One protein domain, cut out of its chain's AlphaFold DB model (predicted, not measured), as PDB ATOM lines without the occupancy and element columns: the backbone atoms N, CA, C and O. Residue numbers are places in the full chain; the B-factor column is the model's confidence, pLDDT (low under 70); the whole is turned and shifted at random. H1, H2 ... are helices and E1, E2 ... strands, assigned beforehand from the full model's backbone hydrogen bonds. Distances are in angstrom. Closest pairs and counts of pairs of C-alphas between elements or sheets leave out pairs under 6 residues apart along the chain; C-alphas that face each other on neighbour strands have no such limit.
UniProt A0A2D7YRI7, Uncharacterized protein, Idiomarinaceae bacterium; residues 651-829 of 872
ATOM      1  N   ARG A 651      14.570 -27.731  15.561       72.88
ATOM      2  CA  ARG A 651      15.331 -27.849  16.810       72.88
ATOM      3  C   ARG A 651      14.668 -27.017  17.894       72.88
ATOM      4  O   ARG A 651      14.250 -25.897  17.632       72.88
ATOM      5  N   THR A 652      14.581 -27.548  19.109       75.06
ATOM      6  CA  THR A 652      14.117 -26.793  20.285       75.06
ATOM      7  C   THR A 652      15.198 -25.831  20.771       75.06
ATOM      8  O   THR A 652      16.364 -26.026  20.435       75.06
ATOM      9  N   SER A 653      14.853 -24.831  21.588       73.06
ATOM     10  CA  SER A 653      15.873 -23.989  22.225       73.06
ATOM     11  C   SER A 653      16.822 -24.821  23.093       73.06
ATOM     12  O   SER A 653      16.467 -25.890  23.608       73.06
ATOM     13  N   THR A 654      18.063 -24.358  23.209       74.06
ATOM     14  CA  THR A 654      19.091 -24.974  24.059       74.06
ATOM     15  C   THR A 654      19.741 -23.905  24.922       74.06
ATOM     16  O   THR A 654      19.682 -22.728  24.594       74.06
ATOM     17  N   LYS A 655      20.343 -24.298  26.046       68.31
ATOM     18  CA  LYS A 655      21.096 -23.374  26.900       68.31
ATOM     19  C   LYS A 655      22.586 -23.659  26.789       68.31
ATOM     20  O   LYS A 655      22.991 -24.823  26.821       68.31
ATOM     21  N   THR A 656      23.393 -22.612  26.656       63.06
ATOM     22  CA  THR A 656      24.852 -22.721  26.774       63.06
ATOM     23  C   THR A 656      25.254 -23.037  28.217       63.06
ATOM     24  O   THR A 656      24.436 -22.992  29.138       63.06
ATOM     25  N   VAL A 657      26.530 -23.384  28.423       54.88
ATOM     26  CA  VAL A 657      27.104 -23.609  29.765       54.88
ATOM     27  C   VAL A 657      26.967 -22.356  30.638       54.88
ATOM     28  O   VAL A 657      26.762 -22.477  31.843       54.88
ATOM     29  N   ASP A 658      26.983 -21.185  30.003       52.56
ATOM     30  CA  ASP A 658      26.864 -19.872  30.635       52.56
ATOM     31  C   ASP A 658      25.401 -19.418  30.795       52.56
ATOM     32  O   ASP A 658      25.147 -18.272  31.136       52.56
ATOM     33  N   GLY A 659      24.427 -20.303  30.546       51.81
ATOM     34  CA  GLY A 659      23.003 -20.044  30.785       51.81
ATOM     35  C   GLY A 659      22.252 -19.360  29.639       51.81
ATOM     36  O   GLY A 659      21.019 -19.413  29.630       51.81
ATOM     37  N   THR A 660      22.962 -18.813  28.644       63.97
ATOM     38  CA  THR A 660      22.388 -18.137  27.469       63.97
ATOM     39  C   THR A 660      21.450 -19.066  26.704       63.97
ATOM     40  O   THR A 660      21.835 -20.170  26.309       63.97
ATOM     41  N   GLU A 661      20.213 -18.622  26.484       69.56
ATOM     42  CA  GLU A 661      19.250 -19.357  25.671       69.56
ATOM     43  C   GLU A 661      19.540 -19.125  24.187       69.56
ATOM     44  O   GLU A 661      19.413 -18.017  23.676       69.56
ATOM     45  N   ILE A 662      19.926 -20.195  23.499       76.81
ATOM     46  CA  ILE A 662      20.021 -20.227  22.048       76.81
ATOM     47  C   ILE A 662      18.635 -20.583  21.513       76.81
ATOM     48  O   ILE A 662      18.116 -21.660  21.854       76.81
ATOM     49  N   PRO A 663      18.032 -19.723  20.677       79.00
ATOM     50  CA  PRO A 663      16.704 -19.967  20.154       79.00
ATOM     51  C   PRO A 663      16.595 -21.264  19.344       79.00
ATOM     52  O   PRO A 663      17.594 -21.859  18.916       79.00
ATOM     53  N   PRO A 664      15.359 -21.754  19.146       81.62
ATOM     54  CA  PRO A 664      15.124 -22.874  18.252       81.62
ATOM     55  C   PRO A 664      15.525 -22.486  16.825       81.62
ATOM     56  O   PRO A 664      15.271 -21.362  16.400       81.62
ATOM     57  N   LEU A 665      16.083 -23.424  16.058       78.88
ATOM     58  CA  LEU A 665      16.178 -23.279  14.604       78.88
ATOM     59  C   LEU A 665      14.801 -23.620  14.019       78.88
ATOM     60  O   LEU A 665      14.385 -24.781  14.085       78.88
ATOM     61  N   SER A 666      14.080 -22.609  13.533       76.25
ATOM     62  CA  SER A 666      12.676 -22.695  13.125       76.25
ATOM     63  C   SER A 666      12.347 -21.730  11.986       76.25
ATOM     64  O   SER A 666      12.779 -20.582  12.010       76.25
ATOM     65  N   ASN A 667      11.489 -22.164  11.057       71.50
ATOM     66  CA  ASN A 667      10.881 -21.291  10.042       71.50
ATOM     67  C   ASN A 667       9.894 -20.281  10.666       71.50
ATOM     68  O   ASN A 667       9.502 -19.305  10.036       71.50
ATOM     69  N   TYR A 668       9.421 -20.562  11.883       75.75
ATOM     70  CA  TYR A 668       8.510 -19.699  12.628       75.75
ATOM     71  C   TYR A 668       8.678 -19.923  14.132       75.75
ATOM     72  O   TYR A 668       8.475 -21.027  14.649       75.75
ATOM     73  N   THR A 669       9.045 -18.884  14.861       77.56
ATOM     74  CA  THR A 669       9.097 -18.879  16.322       77.56
ATOM     75  C   THR A 669       8.734 -17.487  16.821       77.56
ATOM     76  O   THR A 669       9.023 -16.490  16.168       77.56
ATOM     77  N   MET A 670       8.036 -17.412  17.953       74.31
ATOM     78  CA  MET A 670       7.809 -16.127  18.607       74.31
ATOM     79  C   MET A 670       9.103 -15.734  19.298       74.31
ATOM     80  O   MET A 670       9.592 -16.480  20.149       74.31
ATOM     81  N   ASN A 671       9.642 -14.580  18.931       77.50
ATOM     82  CA  ASN A 671      10.747 -14.009  19.671       77.50
ATOM     83  C   ASN A 671      10.266 -13.478  21.038       77.50
ATOM     84  O   ASN A 671       9.056 -13.436  21.300       77.50
ATOM     85  N   PRO A 672      11.177 -13.100  21.947       71.25
ATOM     86  CA  PRO A 672      10.795 -12.682  23.292       71.25
ATOM     87  C   PRO A 672       9.903 -11.433  23.349       71.25
ATOM     88  O   PRO A 672       9.130 -11.285  24.294       71.25
ATOM     89  N   SER A 673       9.943 -10.590  22.314       68.75
ATOM     90  CA  SER A 673       9.049  -9.440  22.129       68.75
ATOM     91  C   SER A 673       7.663  -9.826  21.586       68.75
ATOM     92  O   SER A 673       6.810  -8.968  21.365       68.75
ATOM     93  N   GLY A 674       7.405 -11.120  21.372       69.50
ATOM     94  CA  GLY A 674       6.136 -11.640  20.865       69.50
ATOM     95  C   GLY A 674       5.933 -11.428  19.365       69.50
ATOM     96  O   GLY A 674       4.819 -11.622  18.875       69.50
ATOM     97  N   THR A 675       6.982 -11.039  18.634       75.25
ATOM     98  CA  THR A 675       6.924 -10.924  17.176       75.25
ATOM     99  C   THR A 675       7.333 -12.245  16.522       75.25
ATOM    100  O   THR A 675       8.286 -12.892  16.965       75.25
ATOM    101  N   PRO A 676       6.585 -12.705  15.507       75.44
ATOM    102  CA  PRO A 676       6.920 -13.926  14.800       75.44
ATOM    103  C   PRO A 676       8.133 -13.723  13.901       75.44
ATOM    104  O   PRO A 676       8.193 -12.763  13.135       75.44
ATOM    105  N   GLU A 677       9.062 -14.666  13.963       79.38
ATOM    106  CA  GLU A 677      10.346 -14.573  13.288       79.38
ATOM    107  C   GLU A 677      10.825 -15.944  12.790       79.38
ATOM    108  O   GLU A 677      10.541 -16.978  13.405       79.38
ATOM    109  N   SER A 678      11.542 -15.956  11.665       82.31
ATOM    110  CA  SER A 678      12.191 -17.144  11.109       82.31
ATOM    111  C   SER A 678      13.666 -17.122  11.488       82.31
ATOM    112  O   SER A 678      14.467 -16.396  10.907       82.31
ATOM    113  N   THR A 679      14.051 -17.933  12.471       82.06
ATOM    114  CA  THR A 679      15.461 -18.029  12.880       82.06
ATOM    115  C   THR A 679      16.310 -18.758  11.840       82.06
ATOM    116  O   THR A 679      17.532 -18.668  11.887       82.06
ATOM    117  N   VAL A 680      15.680 -19.473  10.900       77.62
ATOM    118  CA  VAL A 680      16.347 -20.010   9.705       77.62
ATOM    119  C   VAL A 680      16.769 -18.877   8.773       77.62
ATOM    120  O   VAL A 680      17.923 -18.860   8.352       77.62
ATOM    121  N   ASP A 681      15.877 -17.918   8.513       79.25
ATOM    122  CA  ASP A 681      16.184 -16.770   7.651       79.25
ATOM    123  C   ASP A 681      17.236 -15.868   8.307       79.25
ATOM    124  O   ASP A 681      18.171 -15.434   7.646       79.25
ATOM    125  N   ASN A 682      17.168 -15.686   9.631       84.56
ATOM    126  CA  ASN A 682      18.197 -14.956  10.376       84.56
ATOM    127  C   ASN A 682      19.576 -15.616  10.249       84.56
ATOM    128  O   ASN A 682      20.577 -14.955  10.013       84.56
ATOM    129  N   VAL A 683      19.653 -16.943  10.389       83.69
ATOM    130  CA  VAL A 683      20.922 -17.666  10.216       83.69
ATOM    131  C   VAL A 683      21.490 -17.470   8.812       83.69
ATOM    132  O   VAL A 683      22.705 -17.339   8.674       83.69
ATOM    133  N   GLN A 684      20.627 -17.458   7.796       79.75
ATOM    134  CA  GLN A 684      21.029 -17.203   6.420       79.75
ATOM    135  C   GLN A 684      21.585 -15.782   6.262       79.75
ATOM    136  O   GLN A 684      22.681 -15.632   5.739       79.75
ATOM    137  N   GLU A 685      20.907 -14.775   6.809       79.31
ATOM    138  CA  GLU A 685      21.383 -13.385   6.809       79.31
ATOM    139  C   GLU A 685      22.762 -13.242   7.479       79.31
ATOM    140  O   GLU A 685      23.655 -12.599   6.938       79.31
ATOM    141  N   ALA A 686      22.993 -13.915   8.611       82.56
ATOM    142  CA  ALA A 686      24.310 -13.907   9.249       82.56
ATOM    143  C   ALA A 686      25.408 -14.551   8.381       82.56
ATOM    144  O   ALA A 686      26.561 -14.132   8.451       82.56
ATOM    145  N   VAL A 687      25.078 -15.579   7.588       83.88
ATOM    146  CA  VAL A 687      26.023 -16.202   6.643       83.88
ATOM    147  C   VAL A 687      26.287 -15.289   5.450       83.88
ATOM    148  O   VAL A 687      27.424 -15.238   4.986       83.88
ATOM    149  N   GLU A 688      25.277 -14.557   4.982       79.75
ATOM    150  CA  GLU A 688      25.424 -13.548   3.928       79.75
ATOM    151  C   GLU A 688      26.404 -12.449   4.365       79.75
ATOM    152  O   GLU A 688      27.336 -12.145   3.630       79.75
ATOM    153  N   ASP A 689      26.323 -11.990   5.618       78.62
ATOM    154  CA  ASP A 689      27.240 -10.989   6.188       78.62
ATOM    155  C   ASP A 689      28.723 -11.437   6.265       78.62
ATOM    156  O   ASP A 689      29.604 -10.624   6.558       78.62
ATOM    157  N   ILE A 690      29.049 -12.712   6.006       83.88
ATOM    158  CA  ILE A 690      30.450 -13.169   5.939       83.88
ATOM    159  C   ILE A 690      31.189 -12.493   4.786       83.88
ATOM    160  O   ILE A 690      32.371 -12.187   4.939       83.88
ATOM    161  N   GLU A 691      30.518 -12.265   3.655       79.75
ATOM    162  CA  GLU A 691      31.143 -11.638   2.484       79.75
ATOM    163  C   GLU A 691      31.482 -10.162   2.734       79.75
ATOM    164  O   GLU A 691      32.510  -9.676   2.262       79.75
ATOM    165  N   ASP A 692      30.668  -9.489   3.553       77.25
ATOM    166  CA  ASP A 692      30.896  -8.116   4.005       77.25
ATOM    167  C   ASP A 692      32.059  -8.039   5.011       77.25
ATOM    168  O   ASP A 692      32.807  -7.065   5.040       77.25
ATOM    169  N   GLY A 693      32.218  -9.067   5.846       78.12
ATOM    170  CA  GLY A 693      33.183  -9.106   6.942       78.12
ATOM    171  C   GLY A 693      34.575  -9.644   6.598       78.12
ATOM    172  O   GLY A 693      35.589  -9.138   7.084       78.12
ATOM    173  N   LEU A 694      34.640 -10.687   5.765       83.25
ATOM    174  CA  LEU A 694      35.861 -11.374   5.326       83.25
ATOM    175  C   LEU A 694      36.084 -11.148   3.825       83.25
ATOM    176  O   LEU A 694      35.670 -11.940   2.978       83.25
ATOM    177  N   LEU A 695      36.808 -10.080   3.496       78.50
ATOM    178  CA  LEU A 695      36.965  -9.600   2.127       78.50
ATOM    179  C   LEU A 695      37.875 -10.501   1.277       78.50
ATOM    180  O   LEU A 695      39.033 -10.762   1.627       78.50
ATOM    181  N   GLY A 696      37.387 -10.886   0.094       72.69
ATOM    182  CA  GLY A 696      38.167 -11.613  -0.913       72.69
ATOM    183  C   GLY A 696      38.586 -13.016  -0.469       72.69
ATOM    184  O   GLY A 696      39.664 -13.491  -0.843       72.69
ATOM    185  N   LEU A 697      37.773 -13.660   0.373       79.75
ATOM    186  CA  LEU A 697      37.983 -15.035   0.802       79.75
ATOM    187  C   LEU A 697      37.889 -15.960  -0.417       79.75
ATOM    188  O   LEU A 697      36.914 -15.919  -1.153       79.75
ATOM    189  N   THR A 698      38.894 -16.800  -0.653       76.69
ATOM    190  CA  THR A 698      38.890 -17.737  -1.787       76.69
ATOM    191  C   THR A 698      38.884 -19.177  -1.307       76.69
ATOM    192  O   THR A 698      39.635 -19.526  -0.393       76.69
ATOM    193  N   SER A 699      38.118 -20.029  -1.981       72.44
ATOM    194  CA  SER A 699      38.124 -21.474  -1.781       72.44
ATOM    195  C   SER A 699      39.501 -22.080  -2.081       72.44
ATOM    196  O   SER A 699      40.352 -21.486  -2.754       72.44
ATOM    197  N   ALA A 700      39.696 -23.342  -1.690       66.69
ATOM    198  CA  ALA A 700      40.883 -24.113  -2.076       66.69
ATOM    199  C   ALA A 700      41.057 -24.263  -3.607       66.69
ATOM    200  O   ALA A 700      42.157 -24.564  -4.077       66.69
ATOM    201  N   SER A 701      39.989 -24.058  -4.389       63.19
ATOM    202  CA  SER A 701      39.996 -24.069  -5.857       63.19
ATOM    203  C   SER A 701      40.216 -22.686  -6.490       63.19
ATOM    204  O   SER A 701      40.253 -22.590  -7.716       63.19
ATOM    205  N   GLY A 702      40.408 -21.634  -5.683       68.31
ATOM    206  CA  GLY A 702      40.665 -20.264  -6.142       68.31
ATOM    207  C   GLY A 702      39.413 -19.492  -6.570       68.31
ATOM    208  O   GLY A 702      39.541 -18.469  -7.238       68.31
ATOM    209  N   VAL A 703      38.222 -19.986  -6.220       76.25
ATOM    210  CA  VAL A 703      36.944 -19.294  -6.444       76.25
ATOM    211  C   VAL A 703      36.697 -18.358  -5.267       76.25
ATOM    212  O   VAL A 703      36.844 -18.782  -4.124       76.25
ATOM    213  N   GLU A 704      36.354 -17.102  -5.534       78.25
ATOM    214  CA  GLU A 704      35.937 -16.163  -4.490       78.25
ATOM    215  C   GLU A 704      34.652 -16.679  -3.830       78.25
ATOM    216  O   GLU A 704      33.702 -17.062  -4.510       78.25
ATOM    217  N   LEU A 705      34.679 -16.799  -2.506       77.62
ATOM    218  CA  LEU A 705      33.563 -17.254  -1.697       77.62
ATOM    219  C   LEU A 705      32.692 -16.046  -1.379       77.62
ATOM    220  O   LEU A 705      33.128 -15.132  -0.684       77.62
ATOM    221  N   ASP A 706      31.470 -16.082  -1.885       74.50
ATOM    222  CA  ASP A 706      30.412 -15.116  -1.621       74.50
ATOM    223  C   ASP A 706      29.209 -15.827  -0.978       74.50
ATOM    224  O   ASP A 706      29.178 -17.062  -0.847       74.50
ATOM    225  N   SER A 707      28.206 -15.045  -0.590       67.69
ATOM    226  CA  SER A 707      26.936 -15.519  -0.035       67.69
ATOM    227  C   SER A 707      26.245 -16.581  -0.900       67.69
ATOM    228  O   SER A 707      25.580 -17.473  -0.370       67.69
ATOM    229  N   SER A 708      26.443 -16.551  -2.223       68.44
ATOM    230  CA  SER A 708      25.849 -17.512  -3.163       68.44
ATOM    231  C   SER A 708      26.538 -18.883  -3.171       68.44
ATOM    232  O   SER A 708      25.957 -19.869  -3.627       68.44
ATOM    233  N   ASN A 709      27.764 -18.961  -2.643       75.50
ATOM    234  CA  ASN A 709      28.613 -20.152  -2.659       75.50
ATOM    235  C   ASN A 709      28.876 -20.735  -1.259       75.50
ATOM    236  O   ASN A 709      29.714 -21.634  -1.111       75.50
ATOM    237  N   LEU A 710      28.157 -20.257  -0.239       81.62
ATOM    238  CA  LEU A 710      28.200 -20.764   1.129       81.62
ATOM    239  C   LEU A 710      26.848 -21.357   1.528       81.62
ATOM    240  O   LEU A 710      25.790 -20.843   1.185       81.62
ATOM    241  N   TYR A 711      26.879 -22.450   2.285       79.44
ATOM    242  CA  TYR A 711      25.666 -23.049   2.838       79.44
ATOM    243  C   TYR A 711      25.911 -23.613   4.238       79.44
ATOM    244  O   TYR A 711      27.038 -23.917   4.628       79.44
ATOM    245  N   VAL A 712      24.842 -23.790   5.013       81.38
ATOM    246  CA  VAL A 712      24.913 -24.262   6.403       81.38
ATOM    247  C   VAL A 712      24.417 -25.695   6.539       81.38
ATOM    248  O   VAL A 712      23.420 -26.075   5.926       81.38
ATOM    249  N   ARG A 713      25.072 -26.510   7.376       74.81
ATOM    250  CA  ARG A 713      24.600 -27.866   7.702       74.81
ATOM    251  C   ARG A 713      24.757 -28.244   9.173       74.81
ATOM    252  O   ARG A 713      25.705 -27.825   9.835       74.81
ATOM    253  N   PRO A 714      23.872 -29.121   9.684       73.44
ATOM    254  CA  PRO A 714      24.082 -29.826  10.943       73.44
ATOM    255  C   PRO A 714      25.441 -30.536  11.022       73.44
ATOM    256  O   PRO A 714      25.736 -31.380  10.179       73.44
ATOM    257  N   ASP A 715      26.211 -30.288  12.085       77.00
ATOM    258  CA  ASP A 715      27.417 -31.065  12.400       77.00
ATOM    259  C   ASP A 715      27.444 -31.489  13.886       77.00
ATOM    260  O   ASP A 715      27.107 -30.684  14.765       77.00
ATOM    261  N   PRO A 716      27.827 -32.745  14.211       66.75
ATOM    262  CA  PRO A 716      27.877 -33.229  15.592       66.75
ATOM    263  C   PRO A 716      28.768 -32.400  16.527       66.75
ATOM    264  O   PRO A 716      28.488 -32.335  17.724       66.75
ATOM    265  N   GLY A 717      29.821 -31.765  16.003       70.56
ATOM    266  CA  GLY A 717      30.753 -30.941  16.771       70.56
ATOM    267  C   GLY A 717      30.125 -29.667  17.340       70.56
ATOM    268  O   GLY A 717      30.566 -29.182  18.384       70.56
ATOM    269  N   VAL A 718      29.056 -29.166  16.709       75.00
ATOM    270  CA  VAL A 718      28.361 -27.919  17.091       75.00
ATOM    271  C   VAL A 718      26.900 -28.124  17.494       75.00
ATOM    272  O   VAL A 718      26.267 -27.213  18.027       75.00
ATOM    273  N   ALA A 719      26.377 -29.344  17.341       66.88
ATOM    274  CA  ALA A 719      24.989 -29.695  17.646       66.88
ATOM    275  C   ALA A 719      24.563 -29.382  19.094       66.88
ATOM    276  O   ALA A 719      23.403 -29.052  19.329       66.88
ATOM    277  N   LYS A 720      25.491 -29.435  20.062       65.62
ATOM    278  CA  LYS A 720      25.237 -29.099  21.479       65.62
ATOM    279  C   LYS A 720      24.790 -27.647  21.717       65.62
ATOM    280  O   LYS A 720      24.255 -27.360  22.780       65.62
ATOM    281  N   HIS A 721      25.017 -26.756  20.753       66.69
ATOM    282  CA  HIS A 721      24.666 -25.335  20.818       66.69
ATOM    283  C   HIS A 721      23.628 -24.956  19.753       66.69
ATOM    284  O   HIS A 721      23.599 -23.819  19.307       66.69
ATOM    285  N   ASN A 722      22.846 -25.919  19.248       71.75
ATOM    286  CA  ASN A 722      22.001 -25.746  18.059       71.75
ATOM    287  C   ASN A 722      22.735 -25.239  16.804       71.75
ATOM    288  O   ASN A 722      22.074 -24.953  15.806       71.75
ATOM    289  N   GLY A 723      24.069 -25.202  16.811       79.25
ATOM    290  CA  GLY A 723      24.866 -24.632  15.738       79.25
ATOM    291  C   GLY A 723      24.772 -25.419  14.435       79.25
ATOM    292  O   GLY A 723      24.490 -26.630  14.416       79.25
ATOM    293  N   LEU A 724      25.034 -24.706  13.348       83.19
ATOM    294  CA  LEU A 724      25.221 -25.229  12.005       83.19
ATOM    295  C   LEU A 724      26.625 -24.854  11.546       83.19
ATOM    296  O   LEU A 724      27.059 -23.723  11.725       83.19
ATOM    297  N   LEU A 725      27.347 -25.811  10.981       86.81
ATOM    298  CA  LEU A 725      28.655 -25.555  10.400       86.81
ATOM    299  C   LEU A 725      28.466 -24.954   9.005       86.81
ATOM    300  O   LEU A 725      27.545 -25.352   8.288       86.81
ATOM    301  N   ILE A 726      29.331 -24.020   8.631       87.75
ATOM    302  CA  ILE A 726      29.305 -23.362   7.322       87.75
ATOM    303  C   ILE A 726      30.202 -24.147   6.365       87.75
ATOM    304  O   ILE A 726      31.305 -24.557   6.732       87.75
ATOM    305  N   PHE A 727      29.719 -24.386   5.153       85.50
ATOM    306  CA  PHE A 727      30.371 -25.173   4.114       85.50
ATOM    307  C   PHE A 727      30.491 -24.373   2.823       85.50
ATOM    308  O   PHE A 727      29.626 -23.564   2.494       85.50
ATOM    309  N   GLU A 728      31.535 -24.679   2.064       83.56
ATOM    310  CA  GLU A 728      31.707 -24.181   0.703       83.56
ATOM    311  C   GLU A 728      30.908 -25.044  -0.283       83.56
ATOM    312  O   GLU A 728      31.027 -26.277  -0.293       83.56
ATOM    313  N   ASP A 729      30.139 -24.417  -1.175       75.31
ATOM    314  CA  ASP A 729      29.321 -25.145  -2.145       75.31
ATOM    315  C   ASP A 729      30.156 -25.907  -3.184       75.31
ATOM    316  O   ASP A 729      29.810 -27.025  -3.572       75.31
ATOM    317  N   SER A 730      31.317 -25.376  -3.571       72.25
ATOM    318  CA  SER A 730      32.172 -26.001  -4.589       72.25
ATOM    319  C   SER A 730      32.899 -27.264  -4.103       72.25
ATOM    320  O   SER A 730      32.972 -28.256  -4.831       72.25
ATOM    321  N   THR A 731      33.427 -27.253  -2.876       75.50
ATOM    322  CA  THR A 731      34.219 -28.362  -2.309       75.50
ATOM    323  C   THR A 731      33.383 -29.298  -1.440       75.50
ATOM    324  O   THR A 731      33.776 -30.444  -1.212       75.50
ATOM    325  N   LYS A 732      32.216 -28.832  -0.970       77.50
ATOM    326  CA  LYS A 732      31.400 -29.482   0.066       77.50
ATOM    327  C   LYS A 732      32.174 -29.728   1.372       77.50
ATOM    328  O   LYS A 732      31.737 -30.540   2.192       77.50
ATOM    329  N   GLU A 733      33.308 -29.051   1.577       81.94
ATOM    330  CA  GLU A 733      34.068 -29.074   2.829       81.94
ATOM    331  C   GLU A 733      33.644 -27.917   3.749       81.94
ATOM    332  O   GLU A 733      33.157 -26.892   3.265       81.94
ATOM    333  N   PRO A 734      33.790 -28.070   5.082       85.81
ATOM    334  CA  PRO A 734      33.589 -26.962   6.006       85.81
ATOM    335  C   PRO A 734      34.499 -25.787   5.660       85.81
ATOM    336  O   PRO A 734      35.681 -26.000   5.379       85.81
ATOM    337  N   LEU A 735      33.971 -24.568   5.751       86.81
ATOM    338  CA  LEU A 735      34.758 -23.357   5.574       86.81
ATOM    339  C   LEU A 735      35.796 -23.257   6.697       86.81
ATOM    340  O   LEU A 735      35.444 -23.217   7.881       86.81
ATOM    341  N   ARG A 736      37.077 -23.239   6.317       87.94
ATOM    342  CA  ARG A 736      38.218 -23.288   7.239       87.94
ATOM    343  C   ARG A 736      39.020 -21.999   7.214       87.94
ATOM    344  O   ARG A 736      39.576 -21.628   6.186       87.94
ATOM    345  N   LEU A 737      39.211 -21.415   8.391       88.50
ATOM    346  CA  LEU A 737      40.175 -20.349   8.631       88.50
ATOM    347  C   LEU A 737      41.436 -20.940   9.279       88.50
ATOM    348  O   LEU A 737      41.437 -21.331  10.444       88.50
ATOM    349  N   GLY A 738      42.525 -21.043   8.520       87.81
ATOM    350  CA  GLY A 738      43.843 -21.440   9.022       87.81
ATOM    351  C   GLY A 738      44.445 -20.444  10.022       87.81
ATOM    352  O   GLY A 738      44.348 -19.228   9.833       87.81
ATOM    353  N   VAL A 739      45.098 -20.975  11.061       88.88
ATOM    354  CA  VAL A 739      45.888 -20.204  12.038       88.88
ATOM    355  C   VAL A 739      47.187 -19.721  11.386       88.88
ATOM    356  O   VAL A 739      47.855 -20.474  10.679       88.88
ATOM    357  N   GLY A 740      47.553 -18.458  11.617       83.44
ATOM    358  CA  GLY A 740      48.737 -17.818  11.029       83.44
ATOM    359  C   GLY A 740      48.548 -17.253   9.611       83.44
ATOM    360  O   GLY A 740      49.433 -16.537   9.130       83.44
ATOM    361  N   THR A 741      47.409 -17.517   8.966       85.12
ATOM    362  CA  THR A 741      47.009 -16.912   7.684       85.12
ATOM    363  C   THR A 741      46.510 -15.483   7.903       85.12
ATOM    364  O   THR A 741      45.798 -15.228   8.871       85.12
ATOM    365  N   THR A 742      46.891 -14.550   7.022       85.19
ATOM    366  CA  THR A 742      46.354 -13.178   7.023       85.19
ATOM    367  C   THR A 742      45.028 -13.139   6.270       85.19
ATOM    368  O   THR A 742      44.992 -13.531   5.103       85.19
ATOM    369  N   TYR A 743      43.985 -12.616   6.905       85.00
ATOM    370  CA  TYR A 743      42.684 -12.337   6.299       85.00
ATOM    371  C   TYR A 743      42.478 -10.832   6.210       85.00
ATOM    372  O   TYR A 743      42.836 -10.110   7.138       85.00
ATOM    373  N   LYS A 744      41.902 -10.371   5.101       84.00
ATOM    374  CA  LYS A 744      41.447  -8.989   4.973       84.00
ATOM    375  C   LYS A 744      40.042  -8.907   5.543       84.00
ATOM    376  O   LYS A 744      39.184  -9.672   5.110       84.00
ATOM    377  N   THR A 745      39.816  -8.017   6.498       82.62
ATOM    378  CA  THR A 745      38.524  -7.916   7.182       82.62
ATOM    379  C   THR A 745      38.014  -6.484   7.188       82.62
ATOM    380  O   THR A 745      38.814  -5.569   7.384       82.62
ATOM    381  N   GLU A 746      36.705  -6.296   7.045       79.69
ATOM    382  CA  GLU A 746      36.035  -5.014   7.290       79.69
ATOM    383  C   GLU A 746      35.313  -5.087   8.637       79.69
ATOM    384  O   GLU A 746      34.618  -6.058   8.942       79.69
ATOM    385  N   ARG A 747      35.488  -4.065   9.479       73.00
ATOM    386  CA  ARG A 747      34.768  -3.995  10.751       73.00
ATOM    387  C   ARG A 747      33.308  -3.628  10.490       73.00
ATOM    388  O   ARG A 747      33.007  -2.481  10.168       73.00
ATOM    389  N   ILE A 748      32.416  -4.593  10.683       73.44
ATOM    390  CA  ILE A 748      30.972  -4.449  10.448       73.44
ATOM    391  C   ILE A 748      30.143  -4.433  11.745       73.44
ATOM    392  O   ILE A 748      29.007  -3.953  11.729       73.44
ATOM    393  N   TYR A 749      30.740  -4.843  12.873       71.25
ATOM    394  CA  TYR A 749      30.110  -4.883  14.198       71.25
ATOM    395  C   TYR A 749      30.912  -4.103  15.256       71.25
ATOM    396  O   TYR A 749      32.150  -3.997  15.201       71.25
ATOM    397  N   ASP A 750      30.208  -3.533  16.234       66.88
ATOM    398  CA  ASP A 750      30.818  -2.911  17.412       66.88
ATOM    399  C   ASP A 750      31.178  -3.939  18.512       66.88
ATOM    400  O   ASP A 750      31.091  -5.149  18.316       66.88
ATOM    401  N   GLU A 751      31.666  -3.471  19.667       61.06
ATOM    402  CA  GLU A 751      32.047  -4.355  20.788       61.06
ATOM    403  C   GLU A 751      30.837  -5.013  21.476       61.06
ATOM    404  O   GLU A 751      30.996  -5.973  22.232       61.06
ATOM    405  N   GLN A 752      29.635  -4.494  21.227       58.00
ATOM    406  CA  GLN A 752      28.368  -4.976  21.763       58.00
ATOM    407  C   GLN A 752      27.664  -5.934  20.785       58.00
ATOM    408  O   GLN A 752      26.738  -6.635  21.190       58.00
ATOM    409  N   GLY A 753      28.155  -6.042  19.544       58.16
ATOM    410  CA  GLY A 753      27.604  -6.904  18.501       58.16
ATOM    411  C   GLY A 753      26.515  -6.240  17.659       58.16
ATOM    412  O   GLY A 753      25.839  -6.933  16.902       58.16
ATOM    413  N   GLU A 754      26.353  -4.919  17.758       65.12
ATOM    414  CA  GLU A 754      25.417  -4.155  16.936       65.12
ATOM    415  C   GLU A 754      26.043  -3.823  15.575       65.12
ATOM    416  O   GLU A 754      27.223  -3.461  15.471       65.12
ATOM    417  N   ARG A 755      25.253  -3.962  14.500       65.25
ATOM    418  CA  ARG A 755      25.705  -3.653  13.134       65.25
ATOM    419  C   ARG A 755      25.798  -2.140  12.961       65.25
ATOM    420  O   ARG A 755      24.839  -1.412  13.226       65.25
ATOM    421  N   PHE A 756      26.906  -1.645  12.417       63.31
ATOM    422  CA  PHE A 756      26.982  -0.236  12.027       63.31
ATOM    423  C   PHE A 756      25.966   0.055  10.899       63.31
ATOM    424  O   PHE A 756      26.049  -0.518   9.814       63.31
ATOM    425  N   SER A 757      24.977   0.927  11.139       50.41
ATOM    426  CA  SER A 757      23.920   1.210  10.149       50.41
ATOM    427  C   SER A 757      24.447   1.919   8.886       50.41
ATOM    428  O   SER A 757      25.434   2.654   8.937       50.41
ATOM    429  N   GLY A 758      23.745   1.736   7.755       48.03
ATOM    430  CA  GLY A 758      24.085   2.167   6.381       48.03
ATOM    431  C   GLY A 758      24.269   3.673   6.105       48.03
ATOM    432  O   GLY A 758      24.152   4.112   4.964       48.03
ATOM    433  N   ILE A 759      24.599   4.481   7.112       46.78
ATOM    434  CA  ILE A 759      25.090   5.860   6.959       46.78
ATOM    435  C   ILE A 759      26.535   5.878   6.390       46.78
ATOM    436  O   ILE A 759      27.028   6.942   6.016       46.78
ATOM    437  N   ARG A 760      27.177   4.703   6.235       51.31
ATOM    438  CA  ARG A 760      28.501   4.471   5.611       51.31
ATOM    439  C   ARG A 760      28.732   5.291   4.338       51.31
ATOM    440  O   ARG A 760      29.747   5.973   4.233       51.31
ATOM    441  N   ASP A 761      27.766   5.296   3.420       46.78
ATOM    442  CA  ASP A 761      27.895   5.972   2.118       46.78
ATOM    443  C   ASP A 761      27.789   7.509   2.206       46.78
ATOM    444  O   ASP A 761      28.063   8.216   1.234       46.78
ATOM    445  N   PHE A 762      27.407   8.046   3.370       47.00
ATOM    446  CA  PHE A 762      27.176   9.476   3.602       47.00
ATOM    447  C   PHE A 762      28.164  10.119   4.592       47.00
ATOM    448  O   PHE A 762      28.064  11.325   4.841       47.00
ATOM    449  N   LEU A 763      29.130   9.370   5.145       48.38
ATOM    450  CA  LEU A 763      30.118   9.913   6.086       48.38
ATOM    451  C   LEU A 763      31.365  10.474   5.376       48.38
ATOM    452  O   LEU A 763      31.921   9.834   4.485       48.38
ATOM    453  N   PRO A 764      31.865  11.660   5.780       46.53
ATOM    454  CA  PRO A 764      33.156  12.173   5.331       46.53
ATOM    455  C   PRO A 764      34.306  11.222   5.703       46.53
ATOM    456  O   PRO A 764      34.333  10.675   6.805       46.53
ATOM    457  N   SER A 765      35.305  11.101   4.826       46.78
ATOM    458  CA  SER A 765      36.417  10.137   4.917       46.78
ATOM    459  C   SER A 765      37.249  10.162   6.210       46.78
ATOM    460  O   SER A 765      37.935   9.190   6.487       46.78
ATOM    461  N   PHE A 766      37.184  11.227   7.015       46.28
ATOM    462  CA  PHE A 766      37.887  11.330   8.304       46.28
ATOM    463  C   PHE A 766      37.064  10.825   9.508       46.28
ATOM    464  O   PHE A 766      37.604  10.678  10.594       46.28
ATOM    465  N   ILE A 767      35.758  10.577   9.342       47.22
ATOM    466  CA  ILE A 767      34.908   9.887  10.337       47.22
ATOM    467  C   ILE A 767      34.834   8.386  10.007       47.22
ATOM    468  O   ILE A 767      34.645   7.558  10.894       47.22
ATOM    469  N   ALA A 768      35.077   8.025   8.742       48.56
ATOM    470  CA  ALA A 768      35.232   6.645   8.292       48.56
ATOM    471  C   ALA A 768      36.499   5.943   8.836       48.56
ATOM    472  O   ALA A 768      36.634   4.737   8.670       48.56
ATOM    473  N   GLU A 769      37.404   6.657   9.524       41.97
ATOM    474  CA  GLU A 769      38.610   6.097  10.167       41.97
ATOM    475  C   GLU A 769      38.305   5.044  11.258       41.97
ATOM    476  O   GLU A 769      39.207   4.333  11.677       41.97
ATOM    477  N   GLY A 770      37.048   4.889  11.698       47.12
ATOM    478  CA  GLY A 770      36.615   3.781  12.567       47.12
ATOM    479  C   GLY A 770      36.299   2.457  11.846       47.12
ATOM    480  O   GLY A 770      36.108   1.442  12.515       47.12
ATOM    481  N   PHE A 771      36.257   2.463  10.507       51.44
ATOM    482  CA  PHE A 771      35.955   1.325   9.624       51.44
ATOM    483  C   PHE A 771      37.229   0.840   8.917       51.44
ATOM    484  O   PHE A 771      37.314   0.785   7.689       51.44
ATOM    485  N   GLU A 772      38.283   0.578   9.689       57.09
ATOM    486  CA  GLU A 772      39.563   0.152   9.129       57.09
ATOM    487  C   GLU A 772      39.441  -1.244   8.505       57.09
ATOM    488  O   GLU A 772      39.097  -2.211   9.183       57.09
ATOM    489  N   ASN A 773      39.804  -1.360   7.223       62.41
ATOM    490  CA  ASN A 773      40.215  -2.643   6.668       62.41
ATOM    491  C   ASN A 773      41.447  -3.104   7.448       62.41
ATOM    492  O   ASN A 773      42.516  -2.499   7.325       62.41
ATOM    493  N   GLN A 774      41.297  -4.147   8.256       68.12
ATOM    494  CA  GLN A 774      42.389  -4.696   9.051       68.12
ATOM    495  C   GLN A 774      42.842  -6.036   8.475       68.12
ATOM    496  O   GLN A 774      42.044  -6.896   8.106       68.12
ATOM    497  N   ASP A 775      44.159  -6.200   8.390       80.00
ATOM    498  CA  ASP A 775      44.786  -7.480   8.088       80.00
ATOM    499  C   ASP A 775      44.885  -8.276   9.396       80.00
ATOM    500  O   ASP A 775      45.756  -8.028  10.236       80.00
ATOM    501  N   VAL A 776      43.986  -9.239   9.576       82.88
ATOM    502  CA  VAL A 776      43.849 -10.012  10.812       82.88
ATOM    503  C   VAL A 776      44.516 -11.380  10.673       82.88
ATOM    504  O   VAL A 776      44.427 -12.036   9.636       82.88
ATOM    505  N   LYS A 777      45.190 -11.842  11.734       88.81
ATOM    506  CA  LYS A 777      45.748 -13.199  11.828       88.81
ATOM    507  C   LYS A 777      45.204 -13.920  13.046       88.81
ATOM    508  O   LYS A 777      45.361 -13.439  14.163       88.81
ATOM    509  N   LEU A 778      44.663 -15.114  12.827       88.50
ATOM    510  CA  LEU A 778      44.264 -16.008  13.912       88.50
ATOM    511  C   LEU A 778      45.510 -16.616  14.563       88.50
ATOM    512  O   LEU A 778      46.436 -17.047  13.867       88.50
ATOM    513  N   THR A 779      45.534 -16.632  15.893       88.31
ATOM    514  CA  THR A 779      46.704 -16.973  16.718       88.31
ATOM    515  C   THR A 779      46.721 -18.431  17.177       88.31
ATOM    516  O   THR A 779      47.784 -18.953  17.517       88.31
ATOM    517  N   GLY A 780      45.565 -19.100  17.155       84.88
ATOM    518  CA  GLY A 780      45.375 -20.441  17.703       84.88
ATOM    519  C   GLY A 780      44.980 -20.446  19.185       84.88
ATOM    520  O   GLY A 780      44.818 -21.529  19.751       84.88
ATOM    521  N   ASP A 781      44.806 -19.271  19.804       89.31
ATOM    522  CA  ASP A 781      44.144 -19.115  21.103       89.31
ATOM    523  C   ASP A 781      42.632 -18.915  20.888       89.31
ATOM    524  O   ASP A 781      42.216 -17.844  20.439       89.31
ATOM    525  N   PRO A 782      41.782 -19.906  21.228       85.94
ATOM    526  CA  PRO A 782      40.351 -19.833  20.951       85.94
ATOM    527  C   PRO A 782      39.632 -18.650  21.596       85.94
ATOM    528  O   PRO A 782      38.639 -18.195  21.039       85.94
ATOM    529  N   ALA A 783      40.078 -18.178  22.765       82.62
ATOM    530  CA  ALA A 783      39.398 -17.085  23.460       82.62
ATOM    531  C   ALA A 783      39.724 -15.734  22.809       82.62
ATOM    532  O   ALA A 783      38.818 -14.952  22.531       82.62
ATOM    533  N   ALA A 784      41.005 -15.497  22.518       84.38
ATOM    534  CA  ALA A 784      41.453 -14.279  21.849       84.38
ATOM    535  C   ALA A 784      40.949 -14.204  20.399       84.38
ATOM    536  O   ALA A 784      40.465 -13.161  19.968       84.38
ATOM    537  N   ASP A 785      41.008 -15.321  19.666       87.50
ATOM    538  CA  ASP A 785      40.554 -15.385  18.276       87.50
ATOM    539  C   ASP A 785      39.024 -15.225  18.164       87.50
ATOM    540  O   ASP A 785      38.544 -14.601  17.220       87.50
ATOM    541  N   ALA A 786      38.246 -15.738  19.127       83.50
ATOM    542  CA  ALA A 786      36.794 -15.539  19.148       83.50
ATOM    543  C   ALA A 786      36.409 -14.075  19.407       83.50
ATOM    544  O   ALA A 786      35.470 -13.583  18.788       83.50
ATOM    545  N   GLU A 787      37.126 -13.374  20.289       81.56
ATOM    546  CA  GLU A 787      36.892 -11.948  20.556       81.56
ATOM    547  C   GLU A 787      37.218 -11.085  19.331       81.56
ATOM    548  O   GLU A 787      36.469 -10.180  18.976       81.56
ATOM    549  N   LEU A 788      38.310 -11.422  18.642       83.25
ATOM    550  CA  LEU A 788      38.762 -10.752  17.428       83.25
ATOM    551  C   LEU A 788      37.724 -10.842  16.301       83.25
ATOM    552  O   LEU A 788      37.400  -9.836  15.671       83.25
ATOM    553  N   VAL A 789      37.164 -12.036  16.090       85.12
ATOM    554  CA  VAL A 789      36.211 -12.311  15.007       85.12
ATOM    555  C   VAL A 789      34.866 -11.604  15.182       85.12
ATOM    556  O   VAL A 789      34.255 -11.242  14.180       85.12
ATOM    557  N   LYS A 790      34.432 -11.304  16.413       81.00
ATOM    558  CA  LYS A 790      33.177 -10.561  16.669       81.00
ATOM    559  C   LYS A 790      33.134  -9.174  16.031       81.00
ATOM    560  O   LYS A 790      32.054  -8.643  15.827       81.00
ATOM    561  N   SER A 791      34.290  -8.576  15.741       76.56
ATOM    562  CA  SER A 791      34.354  -7.240  15.140       76.56
ATOM    563  C   SER A 791      34.033  -7.231  13.637       76.56
ATOM    564  O   SER A 791      33.638  -6.197  13.097       76.56
ATOM    565  N   PHE A 792      34.171  -8.374  12.961       82.38
ATOM    566  CA  PHE A 792      34.001  -8.489  11.510       82.38
ATOM    567  C   PHE A 792      33.125  -9.664  11.063       82.38
ATOM    568  O   PHE A 792      32.866  -9.779   9.881       82.38
ATOM    569  N   LEU A 793      32.639 -10.533  11.947       85.38
ATOM    570  CA  LEU A 793      31.585 -11.504  11.635       85.38
ATOM    571  C   LEU A 793      30.387 -11.277  12.553       85.38
ATOM    572  O   LEU A 793      30.551 -10.815  13.682       85.38
ATOM    573  N   HIS A 794      29.196 -11.655  12.084       85.94
ATOM    574  CA  HIS A 794      27.974 -11.568  12.881       85.94
ATOM    575  C   HIS A 794      28.158 -12.283  14.240       85.94
ATOM    576  O   HIS A 794      28.707 -13.388  14.259       85.94
ATOM    577  N   PRO A 795      27.670 -11.738  15.377       80.75
ATOM    578  CA  PRO A 795      27.858 -12.329  16.714       80.75
ATOM    579  C   PRO A 795      27.353 -13.771  16.877       80.75
ATOM    580  O   PRO A 795      27.766 -14.494  17.784       80.75
ATOM    581  N   SER A 796      26.446 -14.199  16.001       82.19
ATOM    582  CA  SER A 796      25.952 -15.578  15.932       82.19
ATOM    583  C   SER A 796      26.928 -16.552  15.255       82.19
ATOM    584  O   SER A 796      26.713 -17.763  15.323       82.19
ATOM    585  N   ILE A 797      28.002 -16.069  14.628       87.44
ATOM    586  CA  ILE A 797      29.054 -16.887  14.025       87.44
ATOM    587  C   ILE A 797      30.196 -17.071  15.025       87.44
ATOM    588  O   ILE A 797      30.846 -16.128  15.465       87.44
ATOM    589  N   GLY A 798      30.467 -18.326  15.366       87.12
ATOM    590  CA  GLY A 798      31.542 -18.744  16.252       87.12
ATOM    591  C   GLY A 798      32.621 -19.568  15.551       87.12
ATOM    592  O   GLY A 798      32.406 -20.199  14.513       87.12
ATOM    593  N   LEU A 799      33.793 -19.609  16.187       88.56
ATOM    594  CA  LEU A 799      34.938 -20.407  15.761       88.56
ATOM    595  C   LEU A 799      34.934 -21.798  16.409       88.56
ATOM    596  O   LEU A 799      34.872 -21.941  17.632       88.56
ATOM    597  N   VAL A 800      35.088 -22.843  15.594       89.56
ATOM    598  CA  VAL A 800      35.199 -24.238  16.045       89.56
ATOM    599  C   VAL A 800      36.638 -24.724  15.844       89.56
ATOM    600  O   VAL A 800      37.042 -24.945  14.701       89.56
ATOM    601  N   PRO A 801      37.438 -24.911  16.914       90.00
ATOM    602  CA  PRO A 801      38.865 -25.203  16.783       90.00
ATOM    603  C   PRO A 801      39.134 -26.602  16.213       90.00
ATOM    604  O   PRO A 801      38.664 -27.610  16.746       90.00
ATOM    605  N   ILE A 802      39.978 -26.666  15.185       88.75
ATOM    606  CA  ILE A 802      40.569 -27.892  14.641       88.75
ATOM    607  C   ILE A 802      41.929 -28.087  15.296       88.75
ATOM    608  O   ILE A 802      42.812 -27.235  15.178       88.75
ATOM    609  N   ARG A 803      42.114 -29.225  15.970       89.88
ATOM    610  CA  ARG A 803      43.351 -29.541  16.690       89.88
ATOM    611  C   ARG A 803      44.183 -30.590  15.961       89.88
ATOM    612  O   ARG A 803      43.636 -31.545  15.411       89.88
ATOM    613  N   ASN A 804      45.502 -30.425  15.980       87.12
ATOM    614  CA  ASN A 804      46.441 -31.451  15.524       87.12
ATOM    615  C   ASN A 804      46.551 -32.603  16.554       87.12
ATOM    616  O   ASN A 804      45.953 -32.563  17.630       87.12
ATOM    617  N   LEU A 805      47.352 -33.632  16.249       79.44
ATOM    618  CA  LEU A 805      47.589 -34.779  17.147       79.44
ATOM    619  C   LEU A 805      48.246 -34.402  18.491       79.44
ATOM    620  O   LEU A 805      48.152 -35.174  19.443       79.44
ATOM    621  N   ASN A 806      48.886 -33.233  18.570       79.31
ATOM    622  CA  ASN A 806      49.515 -32.708  19.784       79.31
ATOM    623  C   ASN A 806      48.547 -31.860  20.631       79.31
ATOM    624  O   ASN A 806      48.882 -31.497  21.754       79.31
ATOM    625  N   GLY A 807      47.342 -31.577  20.121       81.19
ATOM    626  CA  GLY A 807      46.321 -30.773  20.792       81.19
ATOM    627  C   GLY A 807      46.336 -29.280  20.445       81.19
ATOM    628  O   GLY A 807      45.433 -28.569  20.897       81.19
ATOM    629  N   ASP A 808      47.280 -28.805  19.627       87.94
ATOM    630  CA  ASP A 808      47.367 -27.398  19.213       87.94
ATOM    631  C   ASP A 808      46.298 -27.067  18.170       87.94
ATOM    632  O   ASP A 808      46.014 -27.888  17.291       87.94
ATOM    633  N   VAL A 809      45.725 -25.863  18.238       89.75
ATOM    634  CA  VAL A 809      44.747 -25.389  17.251       89.75
ATOM    635  C   VAL A 809      45.478 -24.962  15.979       89.75
ATOM    636  O   VAL A 809      46.342 -24.092  16.018       89.75
ATOM    637  N   VAL A 810      45.140 -25.588  14.852       90.38
ATOM    638  CA  VAL A 810      45.782 -25.344  13.545       90.38
ATOM    639  C   VAL A 810      44.881 -24.598  12.561       90.38
ATOM    640  O   VAL A 810      45.365 -24.002  11.602       90.38
ATOM    641  N   ALA A 811      43.572 -24.631  12.789       91.69
ATOM    642  CA  ALA A 811      42.565 -23.938  11.998       91.69
ATOM    643  C   ALA A 811      41.258 -23.848  12.798       91.69
ATOM    644  O   ALA A 811      41.104 -24.518  13.822       91.69
ATOM    645  N   TYR A 812      40.303 -23.080  12.296       91.62
ATOM    646  CA  TYR A 812      38.941 -22.997  12.809       91.62
ATOM    647  C   TYR A 812      37.946 -23.278  11.687       91.62
ATOM    648  O   TYR A 812      38.117 -22.773  10.583       91.62
ATOM    649  N   ASN A 813      36.903 -24.061  11.963       91.44
ATOM    650  CA  ASN A 813      35.705 -24.037  11.126       91.44
ATOM    651  C   ASN A 813      34.776 -22.917  11.603       91.44
ATOM    652  O   ASN A 813      34.731 -22.636  12.804       91.44
ATOM    653  N   LEU A 814      33.994 -22.341  10.693       90.00
ATOM    654  CA  LEU A 814      32.928 -21.410  11.063       90.00
ATOM    655  C   LEU A 814      31.628 -22.154  11.368       90.00
ATOM    656  O   LEU A 814      31.236 -23.072  10.641       90.00
ATOM    657  N   ALA A 815      30.958 -21.747  12.441       89.50
ATOM    658  CA  ALA A 815      29.641 -22.246  12.798       89.50
ATOM    659  C   ALA A 815      28.712 -21.099  13.170       89.50
ATOM    660  O   ALA A 815      29.095 -20.229  13.937       89.50
ATOM    661  N   VAL A 816      27.481 -21.139  12.685       87.19
ATOM    662  CA  VAL A 816      26.442 -20.160  12.986       87.19
ATOM    663  C   VAL A 816      25.418 -20.763  13.943       87.19
ATOM    664  O   VAL A 816      25.007 -21.918  13.788       87.19
ATOM    665  N   VAL A 817      25.022 -20.005  14.963       87.44
ATOM    666  CA  VAL A 817      23.939 -20.374  15.881       87.44
ATOM    667  C   VAL A 817      22.650 -19.621  15.535       87.44
ATOM    668  O   VAL A 817      22.711 -18.482  15.076       87.44
ATOM    669  N   PRO A 818      21.468 -20.224  15.748       85.38
ATOM    670  CA  PRO A 818      20.203 -19.508  15.607       85.38
ATOM    671  C   PRO A 818      20.141 -18.299  16.541       85.38
ATOM    672  O   PRO A 818      20.570 -18.393  17.691       85.38
ATOM    673  N   TYR A 819      19.559 -17.195  16.074       83.38
ATOM    674  CA  TYR A 819      19.366 -15.968  16.854       83.38
ATOM    675  C   TYR A 819      18.056 -15.263  16.467       83.38
ATOM    676  O   TYR A 819      17.484 -15.554  15.416       83.38
ATOM    677  N   TYR A 820      17.578 -14.358  17.323       82.31
ATOM    678  CA  TYR A 820      16.473 -13.437  17.027       82.31
ATOM    679  C   TYR A 820      17.052 -12.079  16.614       82.31
ATOM    680  O   TYR A 820      17.954 -11.587  17.286       82.31
ATOM    681  N   LYS A 821      16.537 -11.485  15.541       71.94
ATOM    682  CA  LYS A 821      16.938 -10.187  14.984       71.94
ATOM    683  C   LYS A 821      16.136  -9.041  15.594       71.94
ATOM    684  O   LYS A 821      16.692  -7.998  15.902       71.94
ATOM    685  N   ASN A 822      14.829  -9.235  15.796       59.50
ATOM    686  CA  ASN A 822      13.911  -8.176  16.244       59.50
ATOM    687  C   ASN A 822      13.667  -8.214  17.760       59.50
ATOM    688  O   ASN A 822      12.520  -8.308  18.210       59.50
ATOM    689  N   ILE A 823      14.738  -8.203  18.551       63.44
ATOM    690  CA  ILE A 823      14.622  -8.039  20.002       63.44
ATOM    691  C   ILE A 823      14.464  -6.536  20.278       63.44
ATOM    692  O   ILE A 823      15.248  -5.735  19.786       63.44
ATOM    693  N   ASP A 824      13.412  -6.154  21.003       55.25
ATOM    694  CA  ASP A 824      13.160  -4.749  21.368       55.25
ATOM    695  C   ASP A 824      14.322  -4.233  22.238       55.25
ATOM    696  O   ASP A 824      14.784  -4.980  23.100       55.25
ATOM    697  N   GLU A 825      14.784  -2.990  22.056       50.50
ATOM    698  CA  GLU A 825      15.922  -2.427  22.825       50.50
ATOM    699  C   GLU A 825      15.653  -2.445  24.347       50.50
ATOM    700  O   GLU A 825      16.575  -2.508  25.158       50.50
ATOM    701  N   ASP A 826      14.374  -2.460  24.740       46.09
ATOM    702  CA  ASP A 826      13.905  -2.559  26.127       46.09
ATOM    703  C   ASP A 826      13.868  -4.007  26.679       46.09
ATOM    704  O   ASP A 826      13.530  -4.229  27.851       46.09
ATOM    705  N   TYR A 827      14.166  -5.024  25.861       47.56
ATOM    706  CA  TYR A 827      14.143  -6.424  26.283       47.56
ATOM    707  C   TYR A 827      15.416  -6.796  27.044       47.56
ATOM    708  O   TYR A 827      16.478  -7.046  26.481       47.56
ATOM    709  N   ILE A 828      15.266  -6.934  28.356       52.25
ATOM    710  CA  ILE A 828      16.312  -7.429  29.244       52.25
ATOM    711  C   ILE A 828      16.055  -8.917  29.489       52.25
ATOM    712  O   ILE A 828      14.989  -9.305  29.984       52.25
ATOM    713  N   ASN A 829      17.026  -9.774  29.166       50.19
ATOM    714  CA  ASN A 829      16.880 -11.208  29.410       50.19
ATOM    715  C   ASN A 829      16.748 -11.494  30.924       50.19
ATOM    716  O   ASN A 829      17.180 -10.712  31.769       50.19
TER     717      ASN A 829
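Overview. This is residues 651 to 829 of the 872 residues of an uncharacterized protein of Idiomarinaceae bacterium (UniProt A0A2D7YRI7). What shape? Amid mostly loops, H1 and H3 lie over one face of a strongly twisted antiparallel five-strand sheet. What size? The 179 printed residues, mixed in class and under half in named elements, are compact, with radius of gyration of the C-alphas 16.7 A and spans 48 by 43 by 30 A.

Along the chain. Which strands? The sheet has E1, residues 710 to 714, E2, 724 to 728, E3, 736 to 738, E6, 797 to 803, and E7, 809 to 816, ending at C-alpha (26.442, -20.160, 12.986); E4, 742 to 745, neighbours E5, 774 to 777. Which helices? H1, 679 to 693, begins at C-alpha (15.461, -18.029, 12.880); H2 is 758 to 762, H3 782 to 789.

Arrangement. Around E7? E2 and E3 lie on one side, E6 on the other; N 798 and O 815 are 2.7 A apart. Helix backbones? H3 has every O i to N i+4 pair within hydrogen-bond range, H1 8 of 11.

Size, cuts and confidence. Any cut? The printed part has none. Low confidence? Residues 750 to 774, among others, are under 70.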